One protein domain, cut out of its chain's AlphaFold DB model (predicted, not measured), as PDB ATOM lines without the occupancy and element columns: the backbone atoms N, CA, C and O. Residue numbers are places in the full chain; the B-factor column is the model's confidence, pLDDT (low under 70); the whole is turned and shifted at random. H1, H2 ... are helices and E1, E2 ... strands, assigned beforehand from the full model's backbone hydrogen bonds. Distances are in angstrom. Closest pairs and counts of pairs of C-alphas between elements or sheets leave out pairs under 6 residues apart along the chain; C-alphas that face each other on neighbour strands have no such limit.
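Overview. This is residues 270 to 342 of the 574 residues of the protein "Methyltransf_11 domain-containing protein" of Verrucomicrobia bacterium (UniProt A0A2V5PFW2). A long helix, H2, runs through the middle of a thin layer, with the shorter H3 folded back beside it as a helical hairpin, while H4 crosses the first part of H2 over one side of that layer. H1 stands before H2, running nearly the same way, with the short strand E1 beside it; at the other end of the layer, residues 308 to 313 stick out. The printed part has 73 residues, with one named strand and four named helices in the order E1, H1, H2, H3, H4, and its class is mostly helix. It is only just compact, close to loose, with a radius of gyration of the C-alphas of 13.2 A and spans of 42 by 28 by 17 A.

Arrangement. Start at E1, residues 275 to 278, which pairs with no named strand. Its closest C-alphas to H1, residues 282 to 289, are those of Tyr 277 and Trp 288, 6.0 A apart. H1 and the hub H2, residues 292 to 310, touch only at the corner, where the C-alphas of Trp 288 and Lys 294 are closest at 6.3 A; they run the same way at a shallow tilt of 17 degrees. H2 and H3, residues 317 to 326, form a helical hairpin: they touch, closest at the C-alphas of Arg 293 and Leu 326, 5.9 A, and run opposite ways at a tilt of 36 degrees, only just steep. H4, residues 328 to 340, touches H2 with residues 330 to 334 alone, closest at the C-alphas of Phe 297 and Tyr 331, 6.6 A; at 71 degrees the two are only just about perpendicular. H3 and H4 are close but not clearly touching, with C-alphas 323 and 331 at 7.6 A. E1 is apart from H2, H3 and H4. In H1, H2, H3 and H4 every O i to N i+4 pair is within hydrogen-bond range.

Along the chain. Find C-alpha 275 at (51.551, -9.497, -78.397), where E1 begins; it runs 9.8 A to C-alpha 278. H1 covers 10.4 A. Look next at C-alpha 292, at (37.343, -5.895, -71.221), from which H2 runs 27.2 A to C-alpha 310. H3 spans 14.2 A, and H4 runs 17.9 A to C-alpha 340 at (50.869, 0.614, -85.627).

Size, cuts and confidence. The two C-alphas farthest apart are those of Gly 280 and Pro 313, 41.9 A, while those of Gln 270 and Arg 342 are 7.5 A apart. The printed part has no cut and no long link. The mean pLDDT of the printed part is 75.3; look for values under 70 at residues 272 to 274, 309, 311 to 317 and 336 to 342.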
ATOM      1  N   GLN A 270      55.787  -7.610 -80.021       78.31
ATOM      2  CA  GLN A 270      55.437  -8.896 -80.609       78.31
ATOM      3  C   GLN A 270      56.407  -9.963 -80.096       78.31
ATOM      4  O   GLN A 270      57.617  -9.822 -80.239       78.31
ATOM      5  N   THR A 271      55.861 -11.062 -79.588       71.69
ATOM      6  CA  THR A 271      56.578 -12.319 -79.325       71.69
ATOM      7  C   THR A 271      56.198 -13.369 -80.378       71.69
ATOM      8  O   THR A 271      55.312 -13.135 -81.201       71.69
ATOM      9  N   THR A 272      56.822 -14.546 -80.359       61.22
ATOM     10  CA  THR A 272      56.486 -15.646 -81.284       61.22
ATOM     11  C   THR A 272      55.047 -16.146 -81.127       61.22
ATOM     12  O   THR A 272      54.430 -16.551 -82.110       61.22
ATOM     13  N   CYS A 273      54.490 -16.084 -79.915       58.88
ATOM     14  CA  CYS A 273      53.179 -16.646 -79.590       58.88
ATOM     15  C   CYS A 273      52.102 -15.599 -79.270       58.88
ATOM     16  O   CYS A 273      50.916 -15.894 -79.377       58.88
ATOM     17  N   THR A 274      52.479 -14.376 -78.891       69.56
ATOM     18  CA  THR A 274      51.523 -13.339 -78.473       69.56
ATOM     19  C   THR A 274      52.052 -11.914 -78.659       69.56
ATOM     20  O   THR A 274      53.227 -11.696 -78.949       69.56
ATOM     21  N   ARG A 275      51.186 -10.917 -78.482       71.56
ATOM     22  CA  ARG A 275      51.551  -9.497 -78.397       71.56
ATOM     23  C   ARG A 275      51.279  -9.002 -76.989       71.56
ATOM     24  O   ARG A 275      50.224  -9.297 -76.439       71.56
ATOM     25  N   VAL A 276      52.193  -8.206 -76.453       81.25
ATOM     26  CA  VAL A 276      52.036  -7.553 -75.151       81.25
ATOM     27  C   VAL A 276      52.353  -6.073 -75.280       81.25
ATOM     28  O   VAL A 276      53.252  -5.686 -76.019       81.25
ATOM     29  N   TYR A 277      51.614  -5.228 -74.582       83.44
ATOM     30  CA  TYR A 277      51.911  -3.811 -74.451       83.44
ATOM     31  C   TYR A 277      52.630  -3.574 -73.125       83.44
ATOM     32  O   TYR A 277      52.085  -3.846 -72.058       83.44
ATOM     33  N   LEU A 278      53.858  -3.078 -73.183       84.38
ATOM     34  CA  LEU A 278      54.646  -2.728 -72.008       84.38
ATOM     35  C   LEU A 278      54.499  -1.234 -71.748       84.38
ATOM     36  O   LEU A 278      54.630  -0.439 -72.675       84.38
ATOM     37  N   SER A 279      54.236  -0.840 -70.505       84.56
ATOM     38  CA  SER A 279      54.172   0.564 -70.095       84.56
ATOM     39  C   SER A 279      54.439   0.708 -68.604       84.56
ATOM     40  O   SER A 279      54.006  -0.131 -67.813       84.56
ATOM     41  N   GLY A 280      55.076   1.819 -68.217       80.75
ATOM     42  CA  GLY A 280      55.177   2.226 -66.813       80.75
ATOM     43  C   GLY A 280      53.831   2.609 -66.175       80.75
ATOM     44  O   GLY A 280      53.730   2.669 -64.954       80.75
ATOM     45  N   SER A 281      52.773   2.834 -66.968       84.62
ATOM     46  CA  SER A 281      51.432   3.150 -66.459       84.62
ATOM     47  C   SER A 281      50.583   1.892 -66.289       84.62
ATOM     48  O   SER A 281      50.285   1.190 -67.258       84.62
ATOM     49  N   ARG A 282      50.110   1.645 -65.058       83.75
ATOM     50  CA  ARG A 282      49.189   0.534 -64.745       83.75
ATOM     51  C   ARG A 282      47.887   0.621 -65.541       83.75
ATOM     52  O   ARG A 282      47.398  -0.400 -66.012       83.75
ATOM     53  N   LEU A 283      47.359   1.832 -65.726       82.81
ATOM     54  CA  LEU A 283      46.130   2.058 -66.485       82.81
ATOM     55  C   LEU A 283      46.321   1.719 -67.964       82.81
ATOM     56  O   LEU A 283      45.504   0.997 -68.528       82.81
ATOM     57  N   LEU A 284      47.407   2.194 -68.584       82.62
ATOM     58  CA  LEU A 284      47.699   1.879 -69.984       82.62
ATOM     59  C   LEU A 284      47.970   0.382 -70.154       82.62
ATOM     60  O   LEU A 284      47.381  -0.245 -71.029       82.62
ATOM     61  N   SER A 285      48.780  -0.222 -69.285       83.44
ATOM     62  CA  SER A 285      49.014  -1.670 -69.308       83.44
ATOM     63  C   SER A 285      47.717  -2.469 -69.168       83.44
ATOM     64  O   SER A 285      47.530  -3.442 -69.893       83.44
ATOM     65  N   TRP A 286      46.786  -2.051 -68.307       84.38
ATOM     66  CA  TRP A 286      45.471  -2.684 -68.216       84.38
ATOM     67  C   TRP A 286      44.658  -2.491 -69.502       84.38
ATOM     68  O   TRP A 286      44.250  -3.482 -70.106       84.38
ATOM     69  N   LEU A 287      44.480  -1.248 -69.965       82.69
ATOM     70  CA  LEU A 287      43.706  -0.916 -71.169       82.69
ATOM     71  C   LEU A 287      44.173  -1.704 -72.399       82.69
ATOM     72  O   LEU A 287      43.344  -2.198 -73.159       82.69
ATOM     73  N   TRP A 288      45.488  -1.847 -72.580       81.88
ATOM     74  CA  TRP A 288      46.077  -2.427 -73.787       81.88
ATOM     75  C   TRP A 288      46.359  -3.932 -73.712       81.88
ATOM     76  O   TRP A 288      46.589  -4.529 -74.764       81.88
ATOM     77  N   ASN A 289      46.302  -4.564 -72.533       81.25
ATOM     78  CA  ASN A 289      46.527  -6.012 -72.393       81.25
ATOM     79  C   ASN A 289      45.314  -6.800 -71.891       81.25
ATOM     80  O   ASN A 289      45.071  -7.898 -72.379       81.25
ATOM     81  N   ALA A 290      44.578  -6.278 -70.905       79.88
ATOM     82  CA  ALA A 290      43.610  -7.062 -70.126       79.88
ATOM     83  C   ALA A 290      42.234  -6.389 -69.976       79.88
ATOM     84  O   ALA A 290      41.312  -6.967 -69.399       79.88
ATOM     85  N   GLY A 291      42.076  -5.161 -70.469       80.25
ATOM     86  CA  GLY A 291      40.818  -4.437 -70.406       80.25
ATOM     87  C   GLY A 291      39.725  -5.179 -71.167       80.25
ATOM     88  O   GLY A 291      39.955  -5.684 -72.264       80.25
ATOM     89  N   ARG A 292      38.500  -5.192 -70.627       81.38
ATOM     90  CA  ARG A 292      37.343  -5.895 -71.221       81.38
ATOM     91  C   ARG A 292      37.188  -5.615 -72.721       81.38
ATOM     92  O   ARG A 292      36.938  -6.525 -73.503       81.38
ATOM     93  N   ARG A 293      37.396  -4.360 -73.136       82.44
ATOM     94  CA  ARG A 293      37.338  -3.944 -74.548       82.44
ATOM     95  C   ARG A 293      38.479  -4.515 -75.403       82.44
ATOM     96  O   ARG A 293      38.232  -4.878 -76.548       82.44
ATOM     97  N   LYS A 294      39.689  -4.657 -74.859       82.69
ATOM     98  CA  LYS A 294      40.810  -5.308 -75.550       82.69
ATOM     99  C   LYS A 294      40.555  -6.802 -75.745       82.69
ATOM    100  O   LYS A 294      40.736  -7.296 -76.853       82.69
ATOM    101  N   THR A 295      40.044  -7.492 -74.726       82.00
ATOM    102  CA  THR A 295      39.672  -8.914 -74.830       82.00
ATOM    103  C   THR A 295      38.608  -9.137 -75.906       82.00
ATOM    104  O   THR A 295      38.753 -10.027 -76.742       82.00
ATOM    105  N   MET A 296      37.574  -8.287 -75.945       82.25
ATOM    106  CA  MET A 296      36.557  -8.328 -77.004       82.25
ATOM    107  C   MET A 296      37.161  -8.071 -78.393       82.25
ATOM    108  O   MET A 296      36.822  -8.768 -79.349       82.25
ATOM    109  N   PHE A 297      38.085  -7.109 -78.514       85.06
ATOM    110  CA  PHE A 297      38.798  -6.850 -79.765       85.06
ATOM    111  C   PHE A 297      39.611  -8.063 -80.237       85.06
ATOM    112  O   PHE A 297      39.524  -8.412 -81.412       85.06
ATOM    113  N   ASP A 298      40.358  -8.729 -79.351       82.12
ATOM    114  CA  ASP A 298      41.171  -9.900 -79.707       82.12
ATOM    115  C   ASP A 298      40.310 -11.086 -80.146       82.12
ATOM    116  O   ASP A 298      40.599 -11.716 -81.165       82.12
ATOM    117  N   GLN A 299      39.214 -11.348 -79.425       83.81
ATOM    118  CA  GLN A 299      38.238 -12.376 -79.794       83.81
ATOM    119  C   GLN A 299      37.636 -12.094 -81.175       83.81
ATOM    120  O   GLN A 299      37.601 -12.979 -82.032       83.81
ATOM    121  N   LEU A 300      37.218 -10.848 -81.422       83.38
ATOM    122  CA  LEU A 300      36.668 -10.427 -82.708       83.38
ATOM    123  C   LEU A 300      37.714 -10.499 -83.835       83.38
ATOM    124  O   LEU A 300      37.397 -10.912 -84.953       83.38
ATOM    125  N   TYR A 301      38.958 -10.102 -83.561       81.56
ATOM    126  CA  TYR A 301      40.057 -10.136 -84.523       81.56
ATOM    127  C   TYR A 301      40.417 -11.570 -84.924       81.56
ATOM    128  O   TYR A 301      40.475 -11.868 -86.120       81.56
ATOM    129  N   GLU A 302      40.609 -12.474 -83.960       79.81
ATOM    130  CA  GLU A 302      40.933 -13.878 -84.237       79.81
ATOM    131  C   GLU A 302      39.760 -14.618 -84.893       79.81
ATOM    132  O   GLU A 302      39.982 -15.385 -85.832       79.81
ATOM    133  N   ALA A 303      38.510 -14.328 -84.512       79.62
ATOM    134  CA  ALA A 303      37.337 -14.879 -85.190       79.62
ATOM    135  C   ALA A 303      37.283 -14.465 -86.675       79.62
ATOM    136  O   ALA A 303      37.144 -15.320 -87.553       79.62
ATOM    137  N   ARG A 304      37.499 -13.175 -86.988       80.19
ATOM    138  CA  ARG A 304      37.573 -12.676 -88.379       80.19
ATOM    139  C   ARG A 304      38.757 -13.257 -89.154       80.19
ATOM    140  O   ARG A 304      38.662 -13.497 -90.357       80.19
ATOM    141  N   LYS A 305      39.891 -13.478 -88.491       77.19
ATOM    142  CA  LYS A 305      41.094 -14.066 -89.095       77.19
ATOM    143  C   LYS A 305      40.901 -15.549 -89.426       77.19
ATOM    144  O   LYS A 305      41.316 -15.965 -90.506       77.19
ATOM    145  N   ARG A 306      40.244 -16.325 -88.552       75.06
ATOM    146  CA  ARG A 306      39.848 -17.721 -88.824       75.06
ATOM    147  C   ARG A 306      38.890 -17.805 -90.011       75.06
ATOM    148  O   ARG A 306      39.162 -18.552 -90.941       75.06
ATOM    149  N   GLN A 307      37.868 -16.946 -90.054       75.06
ATOM    150  CA  GLN A 307      36.933 -16.863 -91.188       75.06
ATOM    151  C   GLN A 307      37.645 -16.626 -92.528       75.06
ATOM    152  O   GLN A 307      37.355 -17.307 -93.507       75.06
ATOM    153  N   ARG A 308      38.625 -15.708 -92.566       72.56
ATOM    154  CA  ARG A 308      39.434 -15.453 -93.773       72.56
ATOM    155  C   ARG A 308      40.277 -16.653 -94.207       72.56
ATOM    156  O   ARG A 308      40.478 -16.826 -95.400       72.56
ATOM    157  N   ARG A 309      40.789 -17.448 -93.261       68.25
ATOM    158  CA  ARG A 309      41.582 -18.654 -93.560       68.25
ATOM    159  C   ARG A 309      40.721 -19.816 -94.049       68.25
ATOM    160  O   ARG A 309      41.169 -20.573 -94.894       68.25
ATOM    161  N   GLU A 310      39.508 -19.948 -93.524       73.06
ATOM    162  CA  GLU A 310      38.603 -21.068 -93.817       73.06
ATOM    163  C   GLU A 310      37.668 -20.814 -95.016       73.06
ATOM    164  O   GLU A 310      36.888 -21.693 -95.370       73.06
ATOM    165  N   GLY A 311      37.701 -19.625 -95.633       60.72
ATOM    166  CA  GLY A 311      36.893 -19.296 -96.819       60.72
ATOM    167  C   GLY A 311      35.373 -19.292 -96.591       60.72
ATOM    168  O   GLY A 311      34.607 -19.287 -97.551       60.72
ATOM    169  N   ARG A 312      34.909 -19.306 -95.335       57.12
ATOM    170  CA  ARG A 312      33.481 -19.386 -94.986       57.12
ATOM    171  C   ARG A 312      32.840 -17.990 -94.915       57.12
ATOM    172  O   ARG A 312      33.421 -17.096 -94.294       57.12
ATOM    173  N   PRO A 313      31.628 -17.785 -95.476       54.56
ATOM    174  CA  PRO A 313      30.884 -16.541 -95.300       54.56
ATOM    175  C   PRO A 313      30.548 -16.323 -93.820       54.56
ATOM    176  O   PRO A 313      30.310 -17.279 -93.079       54.56
ATOM    177  N   ALA A 314      30.548 -15.060 -93.389       51.44
ATOM    178  CA  ALA A 314      30.392 -14.650 -91.996       51.44
ATOM    179  C   ALA A 314      29.031 -15.073 -91.409       51.44
ATOM    180  O   ALA A 314      28.085 -14.294 -91.362       51.44
ATOM    181  N   LYS A 315      28.931 -16.307 -90.916       54.19
ATOM    182  CA  LYS A 315      27.845 -16.754 -90.042       54.19
ATOM    183  C   LYS A 315      28.408 -17.053 -88.660       54.19
ATOM    184  O   LYS A 315      28.836 -18.162 -88.375       54.19
ATOM    185  N   SER A 316      28.387 -16.051 -87.786       56.50
ATOM    186  CA  SER A 316      28.380 -16.285 -86.339       56.50
ATOM    187  C   SER A 316      27.790 -15.056 -85.651       56.50
ATOM    188  O   SER A 316      28.422 -13.997 -85.685       56.50
ATOM    189  N   GLY A 317      26.616 -15.183 -85.021       66.81
ATOM    190  CA  GLY A 317      25.998 -14.104 -84.231       66.81
ATOM    191  C   GLY A 317      26.953 -13.504 -83.189       66.81
ATOM    192  O   GLY A 317      26.916 -12.307 -82.936       66.81
ATOM    193  N   LEU A 318      27.917 -14.304 -82.719       70.31
ATOM    194  CA  LEU A 318      28.990 -13.892 -81.817       70.31
ATOM    195  C   LEU A 318      29.862 -12.740 -82.360       70.31
ATOM    196  O   LEU A 318      30.161 -11.811 -81.622       70.31
ATOM    197  N   CYS A 319      30.259 -12.744 -83.642       75.38
ATOM    198  CA  CYS A 319      31.066 -11.648 -84.209       75.38
ATOM    199  C   CYS A 319      30.278 -10.335 -84.310       75.38
ATOM    200  O   CYS A 319      30.856  -9.263 -84.144       75.38
ATOM    201  N   ALA A 320      28.979 -10.417 -84.616       75.56
ATOM    202  CA  ALA A 320      28.102  -9.253 -84.700       75.56
ATOM    203  C   ALA A 320      27.845  -8.667 -83.303       75.56
ATOM    204  O   ALA A 320      28.012  -7.465 -83.110       75.56
ATOM    205  N   GLN A 321      27.566  -9.529 -82.323       80.31
ATOM    206  CA  GLN A 321      27.387  -9.146 -80.925       80.31
ATOM    207  C   GLN A 321      28.659  -8.516 -80.338       80.31
ATOM    208  O   GLN A 321      28.610  -7.409 -79.811       80.31
ATOM    209  N   LEU A 322      29.824  -9.157 -80.509       79.56
ATOM    210  CA  LEU A 322      31.107  -8.620 -80.037       79.56
ATOM    211  C   LEU A 322      31.457  -7.279 -80.697       79.56
ATOM    212  O   LEU A 322      32.003  -6.396 -80.040       79.56
ATOM    213  N   ALA A 323      31.152  -7.100 -81.988       78.94
ATOM    214  CA  ALA A 323      31.377  -5.830 -82.678       78.94
ATOM    215  C   ALA A 323      30.451  -4.712 -82.166       78.94
ATOM    216  O   ALA A 323      30.896  -3.568 -82.046       78.94
ATOM    217  N   GLN A 324      29.198  -5.039 -81.845       83.12
ATOM    218  CA  GLN A 324      28.227  -4.100 -81.281       83.12
ATOM    219  C   GLN A 324      28.606  -3.688 -79.850       83.12
ATOM    220  O   GLN A 324      28.634  -2.496 -79.554       83.12
ATOM    221  N   GLU A 325      28.964  -4.646 -78.989       84.06
ATOM    222  CA  GLU A 325      29.368  -4.389 -77.598       84.06
ATOM    223  C   GLU A 325      30.709  -3.643 -77.489       84.06
ATOM    224  O   GLU A 325      30.891  -2.800 -76.607       84.06
ATOM    225  N   LEU A 326      31.660  -3.921 -78.388       83.75
ATOM    226  CA  LEU A 326      32.932  -3.198 -78.437       83.75
ATOM    227  C   LEU A 326      32.738  -1.738 -78.872       83.75
ATOM    228  O   LEU A 326      33.389  -0.843 -78.329       83.75
ATOM    229  N   GLY A 327      31.844  -1.500 -79.834       85.75
ATOM    230  CA  GLY A 327      31.612  -0.195 -80.446       85.75
ATOM    231  C   GLY A 327      32.658   0.172 -81.506       85.75
ATOM    232  O   GLY A 327      33.844  -0.160 -81.407       85.75
ATOM    233  N   SER A 328      32.226   0.897 -82.542       79.69
ATOM    234  CA  SER A 328      33.047   1.244 -83.715       79.69
ATOM    235  C   SER A 328      34.272   2.101 -83.377       79.69
ATOM    236  O   SER A 328      35.341   1.866 -83.936       79.69
ATOM    237  N   GLY A 329      34.154   3.038 -82.430       81.44
ATOM    238  CA  GLY A 329      35.263   3.894 -81.995       81.44
ATOM    239  C   GLY A 329      36.394   3.113 -81.319       81.44
ATOM    240  O   GLY A 329      37.560   3.276 -81.672       81.44
ATOM    241  N   TRP A 330      36.060   2.195 -80.406       81.12
ATOM    242  CA  TRP A 330      37.059   1.332 -79.763       81.12
ATOM    243  C   TRP A 330      37.639   0.314 -80.728       81.12
ATOM    244  O   TRP A 330      38.840   0.065 -80.686       81.12
ATOM    245  N   TYR A 331      36.820  -0.239 -81.626       80.56
ATOM    246  CA  TYR A 331      37.329  -1.102 -82.684       80.56
ATOM    247  C   TYR A 331      38.341  -0.362 -83.563       80.56
ATOM    248  O   TYR A 331      39.426  -0.886 -83.786       80.56
ATOM    249  N   ALA A 332      38.029   0.857 -84.016       77.75
ATOM    250  CA  ALA A 332      38.938   1.675 -84.815       77.75
ATOM    251  C   ALA A 332      40.223   2.013 -84.049       77.75
ATOM    252  O   ALA A 332      41.309   1.871 -84.605       77.75
ATOM    253  N   LEU A 333      40.116   2.376 -82.768       79.19
ATOM    254  CA  LEU A 333      41.259   2.688 -81.912       79.19
ATOM    255  C   LEU A 333      42.174   1.473 -81.706       79.19
ATOM    256  O   LEU A 333      43.374   1.559 -81.959       79.19
ATOM    257  N   TYR A 334      41.621   0.326 -81.298       81.62
ATOM    258  CA  TYR A 334      42.404  -0.898 -81.129       81.62
ATOM    259  C   TYR A 334      42.927  -1.422 -82.459       81.62
ATOM    260  O   TYR A 334      44.039  -1.923 -82.496       81.62
ATOM    261  N   TRP A 335      42.191  -1.275 -83.562       74.38
ATOM    262  CA  TRP A 335      42.654  -1.687 -84.886       74.38
ATOM    263  C   TRP A 335      43.776  -0.795 -85.422       74.38
ATOM    264  O   TRP A 335      44.740  -1.311 -85.987       74.38
ATOM    265  N   ALA A 336      43.689   0.521 -85.213       69.69
ATOM    266  CA  ALA A 336      44.753   1.468 -85.527       69.69
ATOM    267  C   ALA A 336      45.995   1.166 -84.684       69.69
ATOM    268  O   ALA A 336      47.070   0.945 -85.239       69.69
ATOM    269  N   ALA A 337      45.835   1.013 -83.367       69.56
ATOM    270  CA  ALA A 337      46.912   0.580 -82.485       69.56
ATOM    271  C   ALA A 337      47.470  -0.788 -82.902       69.56
ATOM    272  O   ALA A 337      48.680  -0.960 -82.924       69.56
ATOM    273  N   HIS A 338      46.633  -1.743 -83.315       65.94
ATOM    274  CA  HIS A 338      47.020  -3.075 -83.804       65.94
ATOM    275  C   HIS A 338      47.764  -3.041 -85.141       65.94
ATOM    276  O   HIS A 338      48.547  -3.950 -85.426       65.94
ATOM    277  N   LYS A 339      47.519  -2.023 -85.975       63.16
ATOM    278  CA  LYS A 339      48.271  -1.755 -87.207       63.16
ATOM    279  C   LYS A 339      49.616  -1.096 -86.919       63.16
ATOM    280  O   LYS A 339      50.610  -1.545 -87.475       63.16
ATOM    281  N   VAL A 340      49.647  -0.105 -86.031       56.94
ATOM    282  CA  VAL A 340      50.869   0.614 -85.627       56.94
ATOM    283  C   VAL A 340      51.789  -0.269 -84.767       56.94
ATOM    284  O   VAL A 340      53.004  -0.149 -84.837       56.94
ATOM    285  N   SER A 341      51.225  -1.212 -84.008       50.00
ATOM    286  CA  SER A 341      51.945  -2.224 -83.214       50.00
ATOM    287  C   SER A 341      52.301  -3.496 -83.977       50.00
ATOM    288  O   SER A 341      52.804  -4.451 -83.377       50.00
ATOM    289  N   ARG A 342      52.037  -3.564 -85.291       45.59
ATOM    290  CA  ARG A 342      52.610  -4.653 -86.080       45.59
ATOM    291  C   ARG A 342      54.129  -4.553 -85.939       45.59
ATOM    292  O   ARG A 342      54.668  -3.468 -86.149       45.59
TER     293      ARG A 342